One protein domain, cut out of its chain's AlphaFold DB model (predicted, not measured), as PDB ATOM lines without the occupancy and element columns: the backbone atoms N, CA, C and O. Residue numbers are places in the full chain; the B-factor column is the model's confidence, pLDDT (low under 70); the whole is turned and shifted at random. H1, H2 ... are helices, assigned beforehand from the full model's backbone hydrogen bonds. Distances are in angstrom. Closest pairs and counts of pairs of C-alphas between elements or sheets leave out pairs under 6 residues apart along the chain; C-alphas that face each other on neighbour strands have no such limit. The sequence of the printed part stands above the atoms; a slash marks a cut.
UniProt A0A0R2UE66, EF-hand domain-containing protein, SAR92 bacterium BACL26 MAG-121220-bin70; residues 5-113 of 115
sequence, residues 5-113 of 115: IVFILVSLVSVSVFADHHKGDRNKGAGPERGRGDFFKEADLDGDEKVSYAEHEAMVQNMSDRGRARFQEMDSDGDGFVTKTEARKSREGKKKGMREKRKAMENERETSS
ATOM      1  N   ILE A   5     217.127 113.114 144.011       59.59
ATOM      2  CA  ILE A   5     216.760 111.857 143.330       59.59
ATOM      3  C   ILE A   5     216.288 112.106 141.886       59.59
ATOM      4  O   ILE A   5     216.571 111.307 141.000       59.59
ATOM      5  N   VAL A   6     215.639 113.245 141.621       55.75
ATOM      6  CA  VAL A   6     215.170 113.605 140.269       55.75
ATOM      7  C   VAL A   6     216.341 113.933 139.331       55.75
ATOM      8  O   VAL A   6     216.263 113.660 138.139       55.75
ATOM      9  N   PHE A   7     217.458 114.438 139.864       52.72
ATOM     10  CA  PHE A   7     218.634 114.790 139.061       52.72
ATOM     11  C   PHE A   7     219.447 113.571 138.590       52.72
ATOM     12  O   PHE A   7     220.155 113.661 137.592       52.72
ATOM     13  N   ILE A   8     219.328 112.423 139.266       55.75
ATOM     14  CA  ILE A   8     220.078 111.198 138.930       55.75
ATOM     15  C   ILE A   8     219.409 110.413 137.784       55.75
ATOM     16  O   ILE A   8     220.069 109.637 137.102       55.75
ATOM     17  N   LEU A   9     218.125 110.653 137.499       51.94
ATOM     18  CA  LEU A   9     217.396 109.955 136.431       51.94
ATOM     19  C   LEU A   9     217.614 110.532 135.020       51.94
ATOM     20  O   LEU A   9     217.207 109.906 134.047       51.94
ATOM     21  N   VAL A  10     218.273 111.688 134.883       54.91
ATOM     22  CA  VAL A  10     218.480 112.366 133.585       54.91
ATOM     23  C   VAL A  10     219.837 112.021 132.941       54.91
ATOM     24  O   VAL A  10     220.080 112.361 131.787       54.91
ATOM     25  N   SER A  11     220.730 111.300 133.628       57.59
ATOM     26  CA  SER A  11     222.128 111.137 133.195       57.59
ATOM     27  C   SER A  11     222.450 109.910 132.324       57.59
ATOM     28  O   SER A  11     223.613 109.732 131.974       57.59
ATOM     29  N   LEU A  12     221.480 109.071 131.935       58.12
ATOM     30  CA  LEU A  12     221.758 107.828 131.185       58.12
ATOM     31  C   LEU A  12     220.974 107.676 129.875       58.12
ATOM     32  O   LEU A  12     220.552 106.578 129.521       58.12
ATOM     33  N   VAL A  13     220.837 108.754 129.103       58.25
ATOM     34  CA  VAL A  13     220.446 108.647 127.685       58.25
ATOM     35  C   VAL A  13     221.556 109.229 126.811       58.25
ATOM     36  O   VAL A  13     221.387 110.201 126.083       58.25
ATOM     37  N   SER A  14     222.730 108.608 126.899       56.09
ATOM     38  CA  SER A  14     223.795 108.724 125.902       56.09
ATOM     39  C   SER A  14     223.474 107.750 124.767       56.09
ATOM     40  O   SER A  14     223.961 106.621 124.753       56.09
ATOM     41  N   VAL A  15     222.603 108.145 123.838       55.94
ATOM     42  CA  VAL A  15     222.406 107.366 122.609       55.94
ATOM     43  C   VAL A  15     223.505 107.755 121.631       55.94
ATOM     44  O   VAL A  15     223.476 108.822 121.024       55.94
ATOM     45  N   SER A  16     224.473 106.857 121.478       53.34
ATOM     46  CA  SER A  16     225.369 106.805 120.330       53.34
ATOM     47  C   SER A  16     224.537 106.638 119.058       53.34
ATOM     48  O   SER A  16     224.153 105.524 118.703       53.34
ATOM     49  N   VAL A  17     224.237 107.734 118.362       55.53
ATOM     50  CA  VAL A  17     223.717 107.655 116.995       55.53
ATOM     51  C   VAL A  17     224.912 107.636 116.051       55.53
ATOM     52  O   VAL A  17     225.617 108.628 115.885       55.53
ATOM     53  N   PHE A  18     225.142 106.459 115.471       45.28
ATOM     54  CA  PHE A  18     226.025 106.222 114.335       45.28
ATOM     55  C   PHE A  18     225.776 107.270 113.239       45.28
ATOM     56  O   PHE A  18     224.750 107.240 112.560       45.28
ATOM     57  N   ALA A  19     226.730 108.177 113.036       54.84
ATOM     58  CA  ALA A  19     226.837 108.932 111.799       54.84
ATOM     59  C   ALA A  19     227.584 108.058 110.782       54.84
ATOM     60  O   ALA A  19     228.790 108.209 110.590       54.84
ATOM     61  N   ASP A  20     226.873 107.113 110.161       44.09
ATOM     62  CA  ASP A  20     227.360 106.502 108.927       44.09
ATOM     63  C   ASP A  20     227.256 107.556 107.819       44.09
ATOM     64  O   ASP A  20     226.185 108.030 107.425       44.09
ATOM     65  N   HIS A  21     228.426 108.038 107.428       45.31
ATOM     66  CA  HIS A  21     228.629 109.168 106.547       45.31
ATOM     67  C   HIS A  21     228.417 108.682 105.110       45.31
ATOM     68  O   HIS A  21     229.345 108.201 104.463       45.31
ATOM     69  N   HIS A  22     227.198 108.814 104.584       47.47
ATOM     70  CA  HIS A  22     226.924 108.612 103.160       47.47
ATOM     71  C   HIS A  22     227.635 109.686 102.313       47.47
ATOM     72  O   HIS A  22     227.018 110.628 101.818       47.47
ATOM     73  N   LYS A  23     228.940 109.512 102.074       48.19
ATOM     74  CA  LYS A  23     229.618 110.025 100.877       48.19
ATOM     75  C   LYS A  23     229.184 109.161  99.695       48.19
ATOM     76  O   LYS A  23     229.893 108.273  99.240       48.19
ATOM     77  N   GLY A  24     227.956 109.390  99.248       34.56
ATOM     78  CA  GLY A  24     227.489 108.934  97.951       34.56
ATOM     79  C   GLY A  24     227.617 110.092  96.982       34.56
ATOM     80  O   GLY A  24     226.731 110.945  96.954       34.56
ATOM     81  N   ASP A  25     228.705 110.105  96.217       51.31
ATOM     82  CA  ASP A  25     228.832 110.865  94.975       51.31
ATOM     83  C   ASP A  25     227.536 110.721  94.166       51.31
ATOM     84  O   ASP A  25     227.238 109.675  93.586       51.31
ATOM     85  N   ARG A  26     226.707 111.764  94.175       46.47
ATOM     86  CA  ARG A  26     225.537 111.874  93.305       46.47
ATOM     87  C   ARG A  26     225.656 113.150  92.499       46.47
ATOM     88  O   ARG A  26     224.927 114.113  92.685       46.47
ATOM     89  N   ASN A  27     226.559 113.076  91.531       48.31
ATOM     90  CA  ASN A  27     226.416 113.761  90.260       48.31
ATOM     91  C   ASN A  27     225.068 113.349  89.626       48.31
ATOM     92  O   ASN A  27     224.957 112.299  88.993       48.31
ATOM     93  N   LYS A  28     224.005 114.122  89.874       42.75
ATOM     94  CA  LYS A  28     222.746 114.072  89.119       42.75
ATOM     95  C   LYS A  28     222.189 115.487  89.013       42.75
ATOM     96  O   LYS A  28     221.945 116.141  90.017       42.75
ATOM     97  N   GLY A  29     222.052 115.936  87.770       33.84
ATOM     98  CA  GLY A  29     221.783 117.314  87.388       33.84
ATOM     99  C   GLY A  29     220.576 117.976  88.055       33.84
ATOM    100  O   GLY A  29     219.545 117.351  88.291       33.84
ATOM    101  N   ALA A  30     220.749 119.278  88.285       44.59
ATOM    102  CA  ALA A  30     219.762 120.351  88.203       44.59
ATOM    103  C   ALA A  30     218.276 119.929  88.195       44.59
ATOM    104  O   ALA A  30     217.617 119.878  87.157       44.59
ATOM    105  N   GLY A  31     217.721 119.718  89.385       43.41
ATOM    106  CA  GLY A  31     216.348 120.113  89.704       43.41
ATOM    107  C   GLY A  31     216.416 121.212  90.767       43.41
ATOM    108  O   GLY A  31     217.437 121.286  91.448       43.41
ATOM    109  N   PRO A  32     215.399 122.079  90.938       43.44
ATOM    110  CA  PRO A  32     215.392 123.002  92.063       43.44
ATOM    111  C   PRO A  32     215.272 122.159  93.332       43.44
ATOM    112  O   PRO A  32     214.180 121.736  93.723       43.44
ATOM    113  N   GLU A  33     216.414 121.863  93.941       48.72
ATOM    114  CA  GLU A  33     216.505 121.471  95.330       48.72
ATOM    115  C   GLU A  33     215.890 122.621  96.124       48.72
ATOM    116  O   GLU A  33     216.575 123.552  96.524       48.72
ATOM    117  N   ARG A  34     214.579 122.551  96.389       50.31
ATOM    118  CA  ARG A  34     214.034 123.098  97.635       50.31
ATOM    119  C   ARG A  34     214.597 122.230  98.750       50.31
ATOM    120  O   ARG A  34     213.928 121.336  99.271       50.31
ATOM    121  N   GLY A  35     215.903 122.363  98.952       47.84
ATOM    122  CA  GLY A  35     216.664 121.609  99.916       47.84
ATOM    123  C   GLY A  35     216.101 121.926 101.287       47.84
ATOM    124  O   GLY A  35     215.586 123.015 101.531       47.84
ATOM    125  N   ARG A  36     216.228 120.985 102.215       51.53
ATOM    126  CA  ARG A  36     215.868 121.193 103.624       51.53
ATOM    127  C   ARG A  36     216.490 122.461 104.252       51.53
ATOM    128  O   ARG A  36     216.048 122.852 105.321       51.53
ATOM    129  N   GLY A  37     217.466 123.099 103.596       53.47
ATOM    130  CA  GLY A  37     218.038 124.388 103.986       53.47
ATOM    131  C   GLY A  37     217.143 125.614 103.753       53.47
ATOM    132  O   GLY A  37     217.296 126.586 104.483       53.47
ATOM    133  N   ASP A  38     216.187 125.584 102.815       63.66
ATOM    134  CA  ASP A  38     215.292 126.734 102.579       63.66
ATOM    135  C   ASP A  38     214.267 126.892 103.705       63.66
ATOM    136  O   ASP A  38     213.972 128.004 104.128       63.66
ATOM    137  N   PHE A  39     213.773 125.774 104.244       66.31
ATOM    138  CA  PHE A  39     212.848 125.794 105.379       66.31
ATOM    139  C   PHE A  39     213.504 126.321 106.651       66.31
ATOM    140  O   PHE A  39     212.837 126.976 107.436       66.31
ATOM    141  N   PHE A  40     214.796 126.043 106.847       70.75
ATOM    142  CA  PHE A  40     215.533 126.550 108.000       70.75
ATOM    143  C   PHE A  40     215.672 128.073 107.935       70.75
ATOM    144  O   PHE A  40     215.345 128.747 108.897       70.75
ATOM    145  N   LYS A  41     216.042 128.615 106.768       73.25
ATOM    146  CA  LYS A  41     216.112 130.067 106.533       73.25
ATOM    147  C   LYS A  41     214.760 130.774 106.605       73.25
ATOM    148  O   LYS A  41     214.713 131.970 106.838       73.25
ATOM    149  N   GLU A  42     213.669 130.066 106.321       72.06
ATOM    150  CA  GLU A  42     212.313 130.612 106.460       72.06
ATOM    151  C   GLU A  42     211.797 130.515 107.910       72.06
ATOM    152  O   GLU A  42     210.850 131.212 108.266       72.06
ATOM    153  N   ALA A  43     212.402 129.653 108.733       75.88
ATOM    154  CA  ALA A  43     212.085 129.487 110.151       75.88
ATOM    155  C   ALA A  43     212.875 130.447 111.043       75.88
ATOM    156  O   ALA A  43     212.312 130.990 111.983       75.88
ATOM    157  N   ASP A  44     214.159 130.614 110.738       79.81
ATOM    158  CA  ASP A  44     215.097 131.527 111.384       79.81
ATOM    159  C   ASP A  44     214.765 132.968 110.955       79.81
ATOM    160  O   ASP A  44     215.112 133.409 109.854       79.81
ATOM    161  N   LEU A  45     213.974 133.665 111.775       78.88
ATOM    162  CA  LEU A  45     213.470 135.009 111.479       78.88
ATOM    163  C   LEU A  45     214.482 136.082 111.873       78.88
ATOM    164  O   LEU A  45     214.463 137.173 111.294       78.88
ATOM    165  N   ASP A  46     215.319 135.795 112.867       80.88
ATOM    166  CA  ASP A  46     216.325 136.720 113.376       80.88
ATOM    167  C   ASP A  46     217.720 136.532 112.748       80.88
ATOM    168  O   ASP A  46     218.544 137.451 112.808       80.88
ATOM    169  N   GLY A  47     217.941 135.431 112.030       82.00
ATOM    170  CA  GLY A  47     219.154 135.145 111.272       82.00
ATOM    171  C   GLY A  47     220.316 134.680 112.145       82.00
ATOM    172  O   GLY A  47     221.472 134.897 111.766       82.00
ATOM    173  N   ASP A  48     220.041 134.096 113.313       86.44
ATOM    174  CA  ASP A  48     221.055 133.642 114.268       86.44
ATOM    175  C   ASP A  48     221.599 132.224 113.988       86.44
ATOM    176  O   ASP A  48     222.389 131.681 114.772       86.44
ATOM    177  N   GLU A  49     221.220 131.644 112.843       79.94
ATOM    178  CA  GLU A  49     221.520 130.278 112.408       79.94
ATOM    179  C   GLU A  49     220.988 129.200 113.369       79.94
ATOM    180  O   GLU A  49     221.434 128.043 113.349       79.94
ATOM    181  N   LYS A  50     220.018 129.549 114.216       84.56
ATOM    182  CA  LYS A  50     219.267 128.647 115.087       84.56
ATOM    183  C   LYS A  50     217.779 128.890 114.850       84.56
ATOM    184  O   LYS A  50     217.356 129.762 114.115       84.56
ATOM    185  N   VAL A  51     216.965 127.998 115.401       84.12
ATOM    186  CA  VAL A  51     215.513 128.176 115.402       84.12
ATOM    187  C   VAL A  51     215.088 128.074 116.847       84.12
ATOM    188  O   VAL A  51     215.174 127.004 117.465       84.12
ATOM    189  N   SER A  52     214.678 129.200 117.412       86.00
ATOM    190  CA  SER A  52     214.118 129.244 118.753       86.00
ATOM    191  C   SER A  52     212.760 128.533 118.799       86.00
ATOM    192  O   SER A  52     212.101 128.291 117.786       86.00
ATOM    193  N   TYR A  53     212.299 128.190 120.003       86.94
ATOM    194  CA  TYR A  53     210.979 127.572 120.169       86.94
ATOM    195  C   TYR A  53     209.848 128.470 119.639       86.94
ATOM    196  O   TYR A  53     208.916 127.973 119.009       86.94
ATOM    197  N   ALA A  54     209.958 129.785 119.855       87.06
ATOM    198  CA  ALA A  54     208.977 130.762 119.393       87.06
ATOM    199  C   ALA A  54     208.929 130.845 117.859       87.06
ATOM    200  O   ALA A  54     207.850 130.872 117.270       87.06
ATOM    201  N   GLU A  55     210.087 130.821 117.201       85.81
ATOM    202  CA  GLU A  55     210.184 130.807 115.738       85.81
ATOM    203  C   GLU A  55     209.661 129.509 115.138       85.81
ATOM    204  O   GLU A  55     208.901 129.523 114.168       85.81
ATOM    205  N   HIS A  56     209.984 128.376 115.760       84.56
ATOM    206  CA  HIS A  56     209.423 127.094 115.365       84.56
ATOM    207  C   HIS A  56     207.890 127.094 115.474       84.56
ATOM    208  O   HIS A  56     207.206 126.618 114.568       84.56
ATOM    209  N   GLU A  57     207.326 127.637 116.555       88.62
ATOM    210  CA  GLU A  57     205.875 127.723 116.736       88.62
ATOM    211  C   GLU A  57     205.220 128.628 115.682       88.62
ATOM    212  O   GLU A  57     204.245 128.219 115.043       88.62
ATOM    213  N   ALA A  58     205.794 129.806 115.426       85.44
ATOM    214  CA  ALA A  58     205.332 130.711 114.375       85.44
ATOM    215  C   ALA A  58     205.394 130.051 112.986       85.44
ATOM    216  O   ALA A  58     204.458 130.154 112.186       85.44
ATOM    217  N   MET A  59     206.466 129.310 112.704       83.75
ATOM    218  CA  MET A  59     206.617 128.547 111.469       83.75
ATOM    219  C   MET A  59     205.532 127.465 111.345       83.75
ATOM    220  O   MET A  59     204.918 127.328 110.284       83.75
ATOM    221  N   VAL A  60     205.258 126.706 112.409       85.81
ATOM    222  CA  VAL A  60     204.231 125.650 112.415       85.81
ATOM    223  C   VAL A  60     202.830 126.226 112.216       85.81
ATOM    224  O   VAL A  60     202.046 125.651 111.457       85.81
ATOM    225  N   GLN A  61     202.510 127.359 112.842       86.38
ATOM    226  CA  GLN A  61     201.231 128.047 112.637       86.38
ATOM    227  C   GLN A  61     201.075 128.485 111.177       86.38
ATOM    228  O   GLN A  61     200.109 128.098 110.517       86.38
ATOM    229  N   ASN A  62     202.085 129.163 110.628       83.56
ATOM    230  CA  ASN A  62     202.099 129.573 109.224       83.56
ATOM    231  C   ASN A  62     201.976 128.381 108.264       83.56
ATOM    232  O   ASN A  62     201.243 128.438 107.274       83.56
ATOM    233  N   MET A  63     202.673 127.277 108.541       82.94
ATOM    234  CA  MET A  63     202.545 126.052 107.752       82.94
ATOM    235  C   MET A  63     201.155 125.435 107.865       82.94
ATOM    236  O   MET A  63     200.631 124.952 106.863       82.94
ATOM    237  N   SER A  64     200.545 125.473 109.045       85.88
ATOM    238  CA  SER A  64     199.196 124.956 109.272       85.88
ATOM    239  C   SER A  64     198.152 125.774 108.514       85.88
ATOM    240  O   SER A  64     197.268 125.202 107.884       85.88
ATOM    241  N   ASP A  65     198.276 127.100 108.494       87.69
ATOM    242  CA  ASP A  65     197.388 127.991 107.736       87.69
ATOM    243  C   ASP A  65     197.527 127.784 106.231       87.69
ATOM    244  O   ASP A  65     196.539 127.559 105.528       87.69
ATOM    245  N   ARG A  66     198.770 127.749 105.733       85.31
ATOM    246  CA  ARG A  66     199.061 127.416 104.331       85.31
ATOM    247  C   ARG A  66     198.557 126.013 103.976       85.31
ATOM    248  O   ARG A  66     198.066 125.803 102.867       85.31
ATOM    249  N   GLY A  67     198.683 125.056 104.892       84.62
ATOM    250  CA  GLY A  67     198.198 123.687 104.744       84.62
ATOM    251  C   GLY A  67     196.681 123.632 104.614       84.62
ATOM    252  O   GLY A  67     196.177 123.017 103.677       84.62
ATOM    253  N   ARG A  68     195.960 124.345 105.487       86.75
ATOM    254  CA  ARG A  68     194.496 124.474 105.446       86.75
ATOM    255  C   ARG A  68     194.012 125.113 104.148       86.75
ATOM    256  O   ARG A  68     193.137 124.552 103.496       86.75
ATOM    257  N   ALA A  69     194.622 126.219 103.726       86.12
ATOM    258  CA  ALA A  69     194.266 126.879 102.471       86.12
ATOM    259  C   ALA A  69     194.479 125.959 101.255       86.12
ATOM    260  O   ALA A  69     193.621 125.855 100.384       86.12
ATOM    261  N   ARG A  70     195.601 125.227 101.218       84.19
ATOM    262  CA  ARG A  70     195.880 124.249 100.152       84.19
ATOM    263  C   ARG A  70     194.923 123.069 100.167       84.19
ATOM    264  O   ARG A  70     194.621 122.533  99.107       84.19
ATOM    265  N   PHE A  71     194.513 122.631 101.353       85.69
ATOM    266  CA  PHE A  71     193.539 121.564 101.502       85.69
ATOM    267  C   PHE A  71     192.195 121.990 100.910       85.69
ATOM    268  O   PHE A  71     191.691 121.297 100.040       85.69
ATOM    269  N   GLN A  72     191.702 123.175 101.275       85.06
ATOM    270  CA  GLN A  72     190.469 123.755 100.728       85.06
ATOM    271  C   GLN A  72     190.539 124.005  99.213       85.06
ATOM    272  O   GLN A  72     189.537 123.908  98.526       85.06
ATOM    273  N   GLU A  73     191.718 124.316  98.664       84.25
ATOM    274  CA  GLU A  73     191.902 124.433  97.207       84.25
ATOM    275  C   GLU A  73     191.806 123.068  96.493       84.25
ATOM    276  O   GLU A  73     191.503 123.003  95.301       84.25
ATOM    277  N   MET A  74     192.139 121.971  97.182       80.94
ATOM    278  CA  MET A  74     192.123 120.620  96.611       80.94
ATOM    279  C   MET A  74     190.786 119.907  96.805       80.94
ATOM    280  O   MET A  74     190.368 119.195  95.892       80.94
ATOM    281  N   ASP A  75     190.161 120.103  97.961       86.00
ATOM    282  CA  ASP A  75     188.819 119.644  98.312       86.00
ATOM    283  C   ASP A  75     187.795 120.459  97.511       86.00
ATOM    284  O   ASP A  75     187.475 121.602  97.834       86.00
ATOM    285  N   SER A  76     187.383 119.914  96.366       79.69
ATOM    286  CA  SER A  76     186.573 120.657  95.396       79.69
ATOM    287  C   SER A  76     185.081 120.565  95.695       79.69
ATOM    288  O   SER A  76     184.316 121.393  95.195       79.69
ATOM    289  N   ASP A  77     184.664 119.550  96.449       81.75
ATOM    290  CA  ASP A  77     183.277 119.333  96.850       81.75
ATOM    291  C   ASP A  77     182.985 119.787  98.291       81.75
ATOM    292  O   ASP A  77     181.815 119.950  98.646       81.75
ATOM    293  N   GLY A  78     184.017 120.123  99.066       84.69
ATOM    294  CA  GLY A  78     183.904 120.687 100.406       84.69
ATOM    295  C   GLY A  78     183.487 119.652 101.445       84.69
ATOM    296  O   GLY A  78     182.912 120.026 102.473       84.69
ATOM    297  N   ASP A  79     183.720 118.366 101.175       88.50
ATOM    298  CA  ASP A  79     183.346 117.271 102.067       88.50
ATOM    299  C   ASP A  79     184.348 117.063 103.221       88.50
ATOM    300  O   ASP A  79     184.085 116.296 104.154       88.50
ATOM    301  N   GLY A  80     185.465 117.798 103.208       85.19
ATOM    302  CA  GLY A  80     186.523 117.714 104.207       85.19
ATOM    303  C   GLY A  80     187.530 116.596 103.943       85.19
ATOM    304  O   GLY A  80     188.357 116.310 104.816       85.19
ATOM    305  N   PHE A  81     187.502 115.969 102.765       85.31
ATOM    306  CA  PHE A  81     188.411 114.919 102.330       85.31
ATOM    307  C   PHE A  81     188.986 115.243 100.950       85.31
ATOM    308  O   PHE A  81     188.321 115.715 100.048       85.31
ATOM    309  N   VAL A  82     190.271 114.938 100.747       85.12
ATOM    310  CA  VAL A  82     190.868 115.003  99.405       85.12
ATOM    311  C   VAL A  82     190.978 113.591  98.865       85.12
ATOM    312  O   VAL A  82     191.836 112.800  99.279       85.12
ATOM    313  N   THR A  83     190.125 113.262  97.905       86.19
ATOM    314  CA  THR A  83     190.161 111.962  97.242       86.19
ATOM    315  C   THR A  83     191.333 111.868  96.260       86.19
ATOM    316  O   THR A  83     191.858 112.856  95.734       86.19
ATOM    317  N   LYS A  84     191.756 110.638  95.928       84.06
ATOM    318  CA  LYS A  84     192.799 110.412  94.903       84.06
ATOM    319  C   LYS A  84     192.418 111.016  93.547       84.06
ATOM    320  O   LYS A  84     193.289 111.447  92.792       84.06
ATOM    321  N   THR A  85     191.127 111.019  93.229       82.38
ATOM    322  CA  THR A  85     190.563 111.585  92.003       82.38
ATOM    323  C   THR A  85     190.691 113.102  91.959       82.38
ATOM    324  O   THR A  85     191.119 113.636  90.935       82.38
ATOM    325  N   GLU A  86     190.409 113.792  93.058       79.06
ATOM    326  CA  GLU A  86     190.548 115.250  93.154       79.06
ATOM    327  C   GLU A  86     192.008 115.679  93.151       79.06
ATOM    328  O   GLU A  86     192.404 116.540  92.361       79.06
ATOM    329  N   ALA A  87     192.857 114.980  93.909       80.94
ATOM    330  CA  ALA A  87     194.298 115.206  93.881       80.94
ATOM    331  C   ALA A  87     194.870 115.052  92.459       80.94
ATOM    332  O   ALA A  87     195.736 115.824  92.032       80.94
ATOM    333  N   ARG A  88     194.380 114.069  91.690       81.56
ATOM    334  CA  ARG A  88     194.784 113.865  90.295       81.56
ATOM    335  C   ARG A  88     194.286 114.986  89.381       81.56
ATOM    336  O   ARG A  88     195.088 115.494  88.600       81.56
ATOM    337  N   LYS A  89     193.020 115.398  89.491       80.44
ATOM    338  CA  LYS A  89     192.462 116.513  88.703       80.44
ATOM    339  C   LYS A  89     193.213 117.819  88.964       80.44
ATOM    340  O   LYS A  89     193.631 118.475  88.011       80.44
ATOM    341  N   SER A  90     193.474 118.147  90.230       77.50
ATOM    342  CA  SER A  90     194.247 119.336  90.617       77.50
ATOM    343  C   SER A  90     195.664 119.306  90.025       77.50
ATOM    344  O   SER A  90     196.130 120.279  89.425       77.50
ATOM    345  N   ARG A  91     196.343 118.149  90.081       79.44
ATOM    346  CA  ARG A  91     197.665 117.955  89.458       79.44
ATOM    347  C   ARG A  91     197.643 118.103  87.937       79.44
ATOM    348  O   ARG A  91     198.547 118.727  87.379       79.44
ATOM    349  N   GLU A  92     196.651 117.534  87.260       77.62
ATOM    350  CA  GLU A  92     196.510 117.644  85.804       77.62
ATOM    351  C   GLU A  92     196.238 119.094  85.374       77.62
ATOM    352  O   GLU A  92     196.868 119.567  84.425       77.62
ATOM    353  N   GLY A  93     195.396 119.827  86.110       76.75
ATOM    354  CA  GLY A  93     195.163 121.260  85.903       76.75
ATOM    355  C   GLY A  93     196.444 122.086  86.049       76.75
ATOM    356  O   GLY A  93     196.824 122.821  85.135       76.75
ATOM    357  N   LYS A  94     197.193 121.881  87.142       79.06
ATOM    358  CA  LYS A  94     198.481 122.563  87.379       79.06
ATOM    359  C   LYS A  94     199.514 122.248  86.290       79.06
ATOM    360  O   LYS A  94     200.246 123.139  85.857       79.06
ATOM    361  N   LYS A  95     199.557 121.006  85.791       77.06
ATOM    362  CA  LYS A  95     200.458 120.600  84.699       77.06
ATOM    363  C   LYS A  95     200.111 121.277  83.370       77.06
ATOM    364  O   LYS A  95     201.025 121.678  82.650       77.06
ATOM    365  N   LYS A  96     198.821 121.411  83.040       79.00
ATOM    366  CA  LYS A  96     198.376 122.123  81.829       79.00
ATOM    367  C   LYS A  96     198.760 123.602  81.882       79.00
ATOM    368  O   LYS A  96     199.441 124.062  80.970       79.00
ATOM    369  N   GLY A  97     198.457 124.288  82.986       80.81
ATOM    370  CA  GLY A  97     198.813 125.701  83.155       80.81
ATOM    371  C   GLY A  97     200.324 125.959  83.087       80.81
ATOM    372  O   GLY A  97     200.766 126.915  82.457       80.81
ATOM    373  N   MET A  98     201.149 125.071  83.657       80.31
ATOM    374  CA  MET A  98     202.609 125.174  83.518       80.31
ATOM    375  C   MET A  98     203.090 124.989  82.075       80.31
ATOM    376  O   MET A  98     204.027 125.664  81.655       80.31
ATOM    377  N   ARG A  99     202.467 124.087  81.306       83.94
ATOM    378  CA  ARG A  99     202.828 123.870  79.898       83.94
ATOM    379  C   ARG A  99     202.503 125.092  79.043       83.94
ATOM    380  O   ARG A  99     203.304 125.439  78.184       83.94
ATOM    381  N   GLU A 100     201.362 125.729  79.275       83.81
ATOM    382  CA  GLU A 100     200.967 126.950  78.563       83.81
ATOM    383  C   GLU A 100     201.880 128.124  78.908       83.81
ATOM    384  O   GLU A 100     202.427 128.741  78.001       83.81
ATOM    385  N   LYS A 101     202.161 128.350  80.200       86.06
ATOM    386  CA  LYS A 101     203.135 129.366  80.630       86.06
ATOM    387  C   LYS A 101     204.511 129.164  80.003       86.06
ATOM    388  O   LYS A 101     205.152 130.125  79.600       86.06
ATOM    389  N   ARG A 102     204.966 127.912  79.907       86.19
ATOM    390  CA  ARG A 102     206.259 127.594  79.296       86.19
ATOM    391  C   ARG A 102     206.284 127.920  77.802       86.19
ATOM    392  O   ARG A 102     207.267 128.484  77.352       86.19
ATOM    393  N   LYS A 103     205.209 127.610  77.070       86.94
ATOM    394  CA  LYS A 103     205.078 127.975  75.651       86.94
ATOM    395  C   LYS A 103     205.020 129.488  75.442       86.94
ATOM    396  O   LYS A 103     205.631 129.984  74.509       86.94
ATOM    397  N   ALA A 104     204.310 130.212  76.309       84.69
ATOM    398  CA  ALA A 104     204.253 131.671  76.250       84.69
ATOM    399  C   ALA A 104     205.644 132.290  76.456       84.69
ATOM    400  O   ALA A 104     206.072 133.105  75.653       84.69
ATOM    401  N   MET A 105     206.385 131.817  77.462       83.25
ATOM    402  CA  MET A 105     207.742 132.292  77.749       83.25
ATOM    403  C   MET A 105     208.762 131.913  76.660       83.25
ATOM    404  O   MET A 105     209.749 132.612  76.473       83.25
ATOM    405  N   GLU A 106     208.557 130.795  75.960       85.88
ATOM    406  CA  GLU A 106     209.366 130.391  74.800       85.88
ATOM    407  C   GLU A 106     209.127 131.336  73.614       85.88
ATOM    408  O   GLU A 106     210.081 131.904  73.098       85.88
ATOM    409  N   ASN A 107     207.862 131.627  73.299       81.88
ATOM    410  CA  ASN A 107     207.484 132.580  72.254       81.88
ATOM    411  C   ASN A 107     207.943 134.024  72.571       81.88
ATOM    412  O   ASN A 107     208.393 134.751  71.690       81.88
ATOM    413  N   GLU A 108     207.880 134.448  73.838       80.19
ATOM    414  CA  GLU A 108     208.414 135.744  74.297       80.19
ATOM    415  C   GLU A 108     209.945 135.832  74.173       80.19
ATOM    416  O   GLU A 108     210.487 136.892  73.876       80.19
ATOM    417  N   ARG A 109     210.667 134.723  74.383       79.25
ATOM    418  CA  ARG A 109     212.125 134.685  74.193       79.25
ATOM    419  C   ARG A 109     212.522 134.711  72.724       79.25
ATOM    420  O   ARG A 109     213.518 135.347  72.407       79.25
ATOM    421  N   GLU A 110     211.768 134.029  71.868       73.44
ATOM    422  CA  GLU A 110     211.988 134.037  70.419       73.44
ATOM    423  C   GLU A 110     211.757 135.445  69.854       73.44
ATOM    424  O   GLU A 110     212.660 136.010  69.242       73.44
ATOM    425  N   THR A 111     210.633 136.077  70.199       72.31
ATOM    426  CA  THR A 111     210.319 137.457  69.777       72.31
ATOM    427  C   THR A 111     211.292 138.508  70.323       72.31
ATOM    428  O   THR A 111     211.630 139.441  69.611       72.31
ATOM    429  N   SER A 112     211.816 138.343  71.543       72.38
ATOM    430  CA  SER A 112     212.838 139.242  72.111       72.38
ATOM    431  C   SER A 112     214.248 139.042  71.532       72.38
ATOM    432  O   SER A 112     215.142 139.819  71.864       72.38
ATOM    433  N   SER A 113     214.483 137.982  70.755       67.50
ATOM    434  CA  SER A 113     215.786 137.690  70.135       67.50
ATOM    435  C   SER A 113     215.873 138.095  68.661       67.50
ATOM    436  O   SER A 113     216.945 137.985  68.067       67.50
TER     437      SER A 113
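This is residues 5 to 113 of the 115 residues of the protein "EF-hand domain-containing protein" of SAR92 bacterium BACL26 MAG-121220-bin70 (UniProt A0A0R2UE66). Two long helices, H4 and H3, meet near their ends in an open L, with the short helix H2 packed on H3 near its other end and a long thin tail, residues 5 to 35, sticking out with the tiny helix H1 at its tip. The arrangement is loose: the far part of H4, residues 92 to 111, stands free, and the tail makes much of the length. The printed part has 109 residues, with four named helices in the order H1, H2, H3, H4 and no named strand; the class is all helix. The whole is extended, with a radius of gyration of the C-alphas of 22.7 A, and its C-alphas span 74 by 45 by 31 A.

The longest helix, H4, residues 84 to 111, only just touches H3, residues 53 to 74, with 3 pairs of C-alphas within 8 A. Their closest C-alphas, those of Met 74 and Ala 87, are 6.4 A apart. H3 touches H4 with residue 74 alone, and H4 touches H3 with residues 86 to 90 alone. Their lines are about perpendicular, at 86 degrees, and their centres are 26.1 A apart. H3 also touches H2, residues 36 to 43, with its residues 55 to 59 alone; the closest C-alphas, those of Ala 43 and Met 59, are 5.7 A apart. The lines of H2 and H3 are only just about perpendicular, at 73 degrees. H2 and H4 are apart. H1, residues 5 to 8, touches no helix. Every O i to N i+4 pair is within hydrogen-bond range in H3 and H4, against 3 of 4 in H2, while H1 is too short for such a pair.

H4 runs 40.9 A from C-alpha 84 at (192.799, 110.412, 94.903) to C-alpha 111 at (210.319, 137.457, 69.777). H3, residues 53 to 74, is 31.0 A long and begins with C-alpha 53 at (210.979, 127.572, 120.169). H2, residues 36 to 43, measures 11.2 A. H1, residues 5 to 8, measures 5.6 A and begins with C-alpha 5 at (216.760, 111.857, 143.330).

The two C-alphas farthest apart, those of Ile 5 and Thr 111, are 78.1 A from each other. The printed part has no cut. The link from H1 to H2 is long, with 27 residues; those from H2 to H3 and from H3 to H4 are short, with 9 residues each. Residues 5 to 38, of which 36 to 38 belong to H2, stand free. The mean pLDDT of the printed part is 72.1, and residues 5 to 39 and residue 113 are under 70.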